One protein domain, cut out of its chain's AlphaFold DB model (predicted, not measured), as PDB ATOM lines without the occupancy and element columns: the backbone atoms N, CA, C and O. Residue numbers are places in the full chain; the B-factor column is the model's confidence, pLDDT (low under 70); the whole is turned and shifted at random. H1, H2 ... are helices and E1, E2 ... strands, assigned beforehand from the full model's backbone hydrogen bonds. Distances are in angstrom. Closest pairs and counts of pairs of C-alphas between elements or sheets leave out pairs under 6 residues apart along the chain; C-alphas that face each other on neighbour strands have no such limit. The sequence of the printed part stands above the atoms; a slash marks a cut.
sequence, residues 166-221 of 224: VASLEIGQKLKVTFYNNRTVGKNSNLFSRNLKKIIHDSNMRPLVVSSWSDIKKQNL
ATOM      1  N   VAL A 166      36.863  26.146   8.789       80.62
ATOM      2  CA  VAL A 166      37.874  26.930   9.519       80.62
ATOM      3  C   VAL A 166      39.049  26.044   9.940       80.62
ATOM      4  O   VAL A 166      40.184  26.499   9.961       80.62
ATOM      5  N   ALA A 167      38.783  24.774  10.261       78.88
ATOM      6  CA  ALA A 167      39.813  23.816  10.655       78.88
ATOM      7  C   ALA A 167      40.644  23.286   9.472       78.88
ATOM      8  O   ALA A 167      41.710  22.729   9.697       78.88
ATOM      9  N   SER A 168      40.156  23.433   8.239       85.00
ATOM     10  CA  SER A 168      40.851  23.026   7.014       85.00
ATOM     11  C   SER A 168      41.692  24.138   6.388       85.00
ATOM     12  O   SER A 168      42.194  23.948   5.287       85.00
ATOM     13  N   LEU A 169      41.803  25.304   7.031       86.88
ATOM     14  CA  LEU A 169      42.697  26.365   6.575       86.88
ATOM     15  C   LEU A 169      44.149  25.952   6.825       86.88
ATOM     16  O   LEU A 169      44.480  25.460   7.907       86.88
ATOM     17  N   GLU A 170      45.009  26.160   5.832       87.94
ATOM     18  CA  GLU A 170      46.441  25.898   5.978       87.94
ATOM     19  C   GLU A 170      47.090  26.899   6.941       87.94
ATOM     20  O   GLU A 170      46.561  27.977   7.232       87.94
ATOM     21  N   ILE A 171      48.274  26.549   7.439       80.44
ATOM     22  CA  ILE A 171      49.055  27.416   8.321       80.44
ATOM     23  C   ILE A 171      49.364  28.722   7.577       80.44
ATOM     24  O   ILE A 171      49.969  28.715   6.511       80.44
ATOM     25  N   GLY A 172      48.919  29.846   8.140       85.38
ATOM     26  CA  GLY A 172      49.062  31.176   7.537       85.38
ATOM     27  C   GLY A 172      47.883  31.621   6.665       85.38
ATOM     28  O   GLY A 172      47.784  32.810   6.360       85.38
ATOM     29  N   GLN A 173      46.942  30.735   6.321       89.75
ATOM     30  CA  GLN A 173      45.715  31.134   5.630       89.75
ATOM     31  C   GLN A 173      44.738  31.827   6.590       89.75
ATOM     32  O   GLN A 173      44.469  31.363   7.698       89.75
ATOM     33  N   LYS A 174      44.167  32.951   6.141       88.50
ATOM     34  CA  LYS A 174      43.216  33.759   6.918       88.50
ATOM     35  C   LYS A 174      41.797  33.603   6.372       88.50
ATOM     36  O   LYS A 174      41.562  33.658   5.165       88.50
ATOM     37  N   LEU A 175      40.818  33.480   7.270       88.25
ATOM     38  CA  LEU A 175      39.406  33.525   6.892       88.25
ATOM     39  C   LEU A 175      39.006  34.974   6.593       88.25
ATOM     40  O   LEU A 175      38.943  35.806   7.497       88.25
ATOM     41  N   LYS A 176      38.665  35.281   5.339       91.38
ATOM     42  CA  LYS A 176      38.150  36.609   4.976       91.38
ATOM     43  C   LYS A 176      36.755  36.817   5.571       91.38
ATOM     44  O   LYS A 176      35.815  36.113   5.203       91.38
ATOM     45  N   VAL A 177      36.598  37.793   6.464       92.31
ATOM     46  CA  VAL A 177      35.313  38.132   7.098       92.31
ATOM     47  C   VAL A 177      34.973  39.590   6.823       92.31
ATOM     48  O   VAL A 177      35.785  40.482   7.046       92.31
ATOM     49  N   THR A 178      33.762  39.836   6.329       94.38
ATOM     50  CA  THR A 178      33.255  41.185   6.061       94.38
ATOM     51  C   THR A 178      32.450  41.708   7.242       94.38
ATOM     52  O   THR A 178      31.652  40.976   7.831       94.38
ATOM     53  N   PHE A 179      32.635  42.988   7.565       93.25
ATOM     54  CA  PHE A 179      31.942  43.667   8.655       93.25
ATOM     55  C   PHE A 179      31.163  44.873   8.129       93.25
ATOM     56  O   PHE A 179      31.663  45.626   7.298       93.25
ATOM     57  N   TYR A 180      29.955  45.069   8.648       94.69
ATOM     58  CA  TYR A 180      29.128  46.248   8.404       94.69
ATOM     59  C   TYR A 180      28.452  46.651   9.711       94.69
ATOM     60  O   TYR A 180      27.879  45.804  10.392       94.69
ATOM     61  N   ASN A 181      28.536  47.934  10.073       94.56
ATOM     62  CA  ASN A 181      27.951  48.468  11.307       94.56
ATOM     63  C   ASN A 181      28.270  47.609  12.553       94.56
ATOM     64  O   ASN A 181      27.377  47.166  13.276       94.56
ATOM     65  N   ASN A 182      29.554  47.287  12.753       89.00
ATOM     66  CA  ASN A 182      30.060  46.438  13.846       89.00
ATOM     67  C   ASN A 182      29.496  45.005  13.899       89.00
ATOM     68  O   ASN A 182      29.660  44.307  14.898       89.00
ATOM     69  N   ARG A 183      28.854  44.533  12.828       88.31
ATOM     70  CA  ARG A 183      28.331  43.168  12.710       88.31
ATOM     71  C   ARG A 183      29.038  42.430  11.588       88.31
ATOM     72  O   ARG A 183      29.413  43.034  10.585       88.31
ATOM     73  N   THR A 184      29.203  41.119  11.737       92.88
ATOM     74  CA  THR A 184      29.664  40.281  10.631       92.88
ATOM     75  C   THR A 184      28.556  40.091   9.613       92.88
ATOM     76  O   THR A 184      27.424  39.750   9.950       92.88
ATOM     77  N   VAL A 185      28.900  40.296   8.349       91.81
ATOM     78  CA  VAL A 185      27.999  40.140   7.206       91.81
ATOM     79  C   VAL A 185      28.641  39.229   6.164       91.81
ATOM     80  O   VAL A 185      29.829  38.915   6.250       91.81
ATOM     81  N   GLY A 186      27.856  38.771   5.191       92.06
ATOM     82  CA  GLY A 186      28.334  37.939   4.084       92.06
ATOM     83  C   GLY A 186      28.446  36.445   4.404       92.06
ATOM     84  O   GLY A 186      28.006  35.965   5.453       92.06
ATOM     85  N   LYS A 187      29.044  35.698   3.466       89.88
ATOM     86  CA  LYS A 187      29.079  34.223   3.456       89.88
ATOM     87  C   LYS A 187      29.751  33.623   4.700       89.88
ATOM     88  O   LYS A 187      29.247  32.658   5.265       89.88
ATOM     89  N   ASN A 188      30.829  34.247   5.176       90.25
ATOM     90  CA  ASN A 188      31.643  33.731   6.285       90.25
ATOM     91  C   ASN A 188      31.172  34.190   7.677       90.25
ATOM     92  O   ASN A 188      31.764  33.801   8.684       90.25
ATOM     93  N   SER A 189      30.092  34.977   7.762       90.62
ATOM     94  CA  SER A 189      29.565  35.518   9.027       90.62
ATOM     95  C   SER A 189      29.245  34.422  10.051       90.62
ATOM     96  O   SER A 189      29.707  34.472  11.190       90.62
ATOM     97  N   ASN A 190      28.525  33.381   9.628       89.19
ATOM     98  CA  ASN A 190      28.126  32.264  10.487       89.19
ATOM     99  C   ASN A 190      29.310  31.412  10.965       89.19
ATOM    100  O   ASN A 190      29.303  30.933  12.102       89.19
ATOM    101  N   LEU A 191      30.311  31.202  10.104       89.44
ATOM    102  CA  LEU A 191      31.527  30.458  10.444       89.44
ATOM    103  C   LEU A 191      32.323  31.207  11.510       89.44
ATOM    104  O   LEU A 191      32.678  30.626  12.537       89.44
ATOM    105  N   PHE A 192      32.502  32.512  11.307       89.44
ATOM    106  CA  PHE A 192      33.188  33.388  12.246       89.44
ATOM    107  C   PHE A 192      32.511  33.408  13.620       89.44
ATOM    108  O   PHE A 192      33.153  33.117  14.629       89.44
ATOM    109  N   SER A 193      31.198  33.661  13.681       88.19
ATOM    110  CA  SER A 193      30.478  33.724  14.960       88.19
ATOM    111  C   SER A 193      30.513  32.398  15.725       88.19
ATOM    112  O   SER A 193      30.589  32.393  16.953       88.19
ATOM    113  N   ARG A 194      30.470  31.254  15.031       87.94
ATOM    114  CA  ARG A 194      30.595  29.935  15.673       87.94
ATOM    115  C   ARG A 194      32.001  29.680  16.195       87.94
ATOM    116  O   ARG A 194      32.134  29.126  17.283       87.94
ATOM    117  N   ASN A 195      33.023  30.073  15.438       88.50
ATOM    118  CA  ASN A 195      34.405  29.923  15.870       88.50
ATOM    119  C   ASN A 195      34.687  30.760  17.124       88.50
ATOM    120  O   ASN A 195      35.222  30.238  18.095       88.50
ATOM    121  N   LEU A 196      34.215  32.011  17.159       86.50
ATOM    122  CA  LEU A 196      34.319  32.854  18.353       86.50
ATOM    123  C   LEU A 196      33.650  32.225  19.570       86.50
ATOM    124  O   LEU A 196      34.242  32.197  20.641       86.50
ATOM    125  N   LYS A 197      32.441  31.672  19.413       87.69
ATOM    126  CA  LYS A 197      31.768  30.975  20.516       87.69
ATOM    127  C   LYS A 197      32.620  29.837  21.070       87.69
ATOM    128  O   LYS A 197      32.680  29.681  22.280       87.69
ATOM    129  N   LYS A 198      33.283  29.057  20.212       85.38
ATOM    130  CA  LYS A 198      34.177  27.988  20.675       85.38
ATOM    131  C   LYS A 198      35.328  28.531  21.504       85.38
ATOM    132  O   LYS A 198      35.568  27.987  22.566       85.38
ATOM    133  N   ILE A 199      35.982  29.592  21.038       85.38
ATOM    134  CA  ILE A 199      37.095  30.224  21.758       85.38
ATOM    135  C   ILE A 199      36.616  30.757  23.113       85.38
ATOM    136  O   ILE A 199      37.237  30.487  24.129       85.38
ATOM    137  N   ILE A 200      35.478  31.456  23.142       83.75
ATOM    138  CA  ILE A 200      34.901  32.020  24.374       83.75
ATOM    139  C   ILE A 200      34.532  30.922  25.383       83.75
ATOM    140  O   ILE A 200      34.660  31.122  26.587       83.75
ATOM    141  N   HIS A 201      34.050  29.774  24.903       82.75
ATOM    142  CA  HIS A 201      33.681  28.640  25.751       82.75
ATOM    143  C   HIS A 201      34.837  27.679  26.041       82.75
ATOM    144  O   HIS A 201      34.643  26.730  26.802       82.75
ATOM    145  N   ASP A 202      36.009  27.873  25.440       81.69
ATOM    146  CA  ASP A 202      37.151  27.002  25.670       81.69
ATOM    147  C   ASP A 202      37.741  27.298  27.053       81.69
ATOM    148  O   ASP A 202      38.395  28.312  27.282       81.69
ATOM    149  N   SER A 203      37.504  26.382  27.994       73.00
ATOM    150  CA  SER A 203      37.975  26.480  29.377       73.00
ATOM    151  C   SER A 203      39.500  26.449  29.510       73.00
ATOM    152  O   SER A 203      40.026  26.843  30.557       73.00
ATOM    153  N   ASN A 204      40.203  25.966  28.481       78.88
ATOM    154  CA  ASN A 204      41.663  25.937  28.434       78.88
ATOM    155  C   ASN A 204      42.232  27.264  27.916       78.88
ATOM    156  O   ASN A 204      43.329  27.661  28.308       78.88
ATOM    157  N   MET A 205      41.472  27.981  27.088       70.38
ATOM    158  CA  MET A 205      41.776  29.343  26.654       70.38
ATOM    159  C   MET A 205      41.279  30.331  27.712       70.38
ATOM    160  O   MET A 205      40.287  31.031  27.526       70.38
ATOM    161  N   ARG A 206      41.958  30.402  28.860       65.88
ATOM    162  CA  ARG A 206      41.691  31.472  29.832       65.88
ATOM    163  C   ARG A 206      42.301  32.773  29.300       65.88
ATOM    164  O   ARG A 206      43.525  32.849  29.218       65.88
ATOM    165  N   PRO A 207      41.507  33.812  28.977       60.28
ATOM    166  CA  PRO A 207      42.052  35.077  28.480       60.28
ATOM    167  C   PRO A 207      42.832  35.854  29.553       60.28
ATOM    168  O   PRO A 207      43.530  36.808  29.231       60.28
ATOM    169  N   LEU A 208      42.723  35.455  30.825       63.88
ATOM    170  CA  LEU A 208      43.405  36.069  31.957       63.88
ATOM    171  C   LEU A 208      44.021  34.968  32.823       63.88
ATOM    172  O   LEU A 208      43.311  34.196  33.470       63.88
ATOM    173  N   VAL A 209      45.351  34.894  32.827       61.78
ATOM    174  CA  VAL A 209      46.098  34.172  33.857       61.78
ATOM    175  C   VAL A 209      46.327  35.168  34.986       61.78
ATOM    176  O   VAL A 209      47.042  36.149  34.809       61.78
ATOM    177  N   VAL A 210      45.682  34.948  36.129       65.38
ATOM    178  CA  VAL A 210      46.008  35.685  37.352       65.38
ATOM    179  C   VAL A 210      47.315  35.096  37.869       65.38
ATOM    180  O   VAL A 210      47.334  33.975  38.372       65.38
ATOM    181  N   SER A 211      48.418  35.813  37.669       71.00
ATOM    182  CA  SER A 211      49.683  35.504  38.334       71.00
ATOM    183  C   SER A 211      49.548  35.805  39.823       71.00
ATOM    184  O   SER A 211      48.867  36.764  40.196       71.00
ATOM    185  N   SER A 212      50.176  34.996  40.679       75.81
ATOM    186  CA  SER A 212      50.234  35.351  42.095       75.81
ATOM    187  C   SER A 212      51.043  36.640  42.254       75.81
ATOM    188  O   SER A 212      51.933  36.925  41.451       75.81
ATOM    189  N   TRP A 213      50.750  37.419  43.295       75.00
ATOM    190  CA  TRP A 213      51.510  38.632  43.613       75.00
ATOM    191  C   TRP A 213      53.012  38.364  43.764       75.00
ATOM    192  O   TRP A 213      53.826  39.211  43.409       75.00
ATOM    193  N   SER A 214      53.374  37.162  44.215       78.50
ATOM    194  CA  SER A 214      54.757  36.707  44.363       78.50
ATOM    195  C   SER A 214      55.480  36.493  43.026       78.50
ATOM    196  O   SER A 214      56.707  36.527  42.990       78.50
ATOM    197  N   ASP A 215      54.742  36.293  41.929       78.12
ATOM    198  CA  ASP A 215      55.291  36.015  40.593       78.12
ATOM    199  C   ASP A 215      55.439  37.282  39.728       78.12
ATOM    200  O   ASP A 215      55.984  37.231  38.618       78.12
ATOM    201  N   ILE A 216      54.949  38.431  40.207       77.75
ATOM    202  CA  ILE A 216      55.050  39.713  39.506       77.75
ATOM    203  C   ILE A 216      56.449  40.286  39.746       77.75
ATOM    204  O   ILE A 216      56.826  40.635  40.862       77.75
ATOM    205  N   LYS A 217      57.249  40.404  38.681       78.06
ATOM    206  CA  LYS A 217      58.566  41.053  38.756       78.06
ATOM    207  C   LYS A 217      58.399  42.518  39.173       78.06
ATOM    208  O   LYS A 217      57.544  43.204  38.621       78.06
ATOM    209  N   LYS A 218      59.272  43.013  40.063       69.19
ATOM    210  CA  LYS A 218      59.243  44.399  40.581       69.19
ATOM    211  C   LYS A 218      59.133  45.473  39.488       69.19
ATOM    212  O   LYS A 218      58.399  46.426  39.673       69.19
ATOM    213  N   GLN A 219      59.758  45.259  38.329       69.44
ATOM    214  CA  GLN A 219      59.683  46.144  37.154       69.44
ATOM    215  C   GLN A 219      58.257  46.392  36.610       69.44
ATOM    216  O   GLN A 219      58.054  47.304  35.824       69.44
ATOM    217  N   ASN A 220      57.278  45.552  36.967       65.06
ATOM    218  CA  ASN A 220      55.886  45.693  36.534       65.06
ATOM    219  C   ASN A 220      55.012  46.402  37.588       65.06
ATOM    220  O   ASN A 220      53.825  46.586  37.338       65.06
ATOM    221  N   LEU A 221      55.563  46.748  38.762       63.12
ATOM    222  CA  LEU A 221      54.841  47.453  39.830       63.12
ATOM    223  C   LEU A 221      54.802  48.967  39.606       63.12
ATOM    224  O   LEU A 221      53.866  49.608  40.057       63.12
TER     225      LEU A 221
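Overview. This is residues 166 to 221 of the 224 residues of the protein "uncharacterized protein LOC107861102" of Capsicum annuum (UniProt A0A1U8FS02). There is little regular structure here: a small hairpin of two strands, E1 and E2, leads into one helix, H1, whose first residues lie near it, and a long tail, residues 208 to 221, sticks out beyond. Of 56 printed residues, 19 are in named elements, in the order E1, E2, H1; the class is mixed, the sheet antiparallel. The whole is extended, with a radius of gyration of the C-alphas of 17.4 A and spans of 48 by 29 by 22 A.

Along the chain. Find C-alpha 178 at (33.255, 41.185, 6.061), where E1, residues 178 to 180, begins. E2 is residues 183 to 185. H1, residues 189 to 201, runs 18.5 A to C-alpha 201 at (33.681, 28.640, 25.751).

Arrangement. E1 and E2 form an antiparallel hairpin at 128 degrees; look for N 180 and O 183, 2.9 A apart, within hydrogen-bond range. The closest C-alphas of E2 and H1, Thr 184 and Ser 193, are 7.9 A apart. In H1 every O i to N i+4 pair is within hydrogen-bond range.

Size, cuts and confidence. The farthest C-alphas, Lys 187 and Lys 218, are 48.9 A apart. The printed part has no cut, and both links are tight. Confidence is under 70 at residues 206 to 210 and 218 to 221.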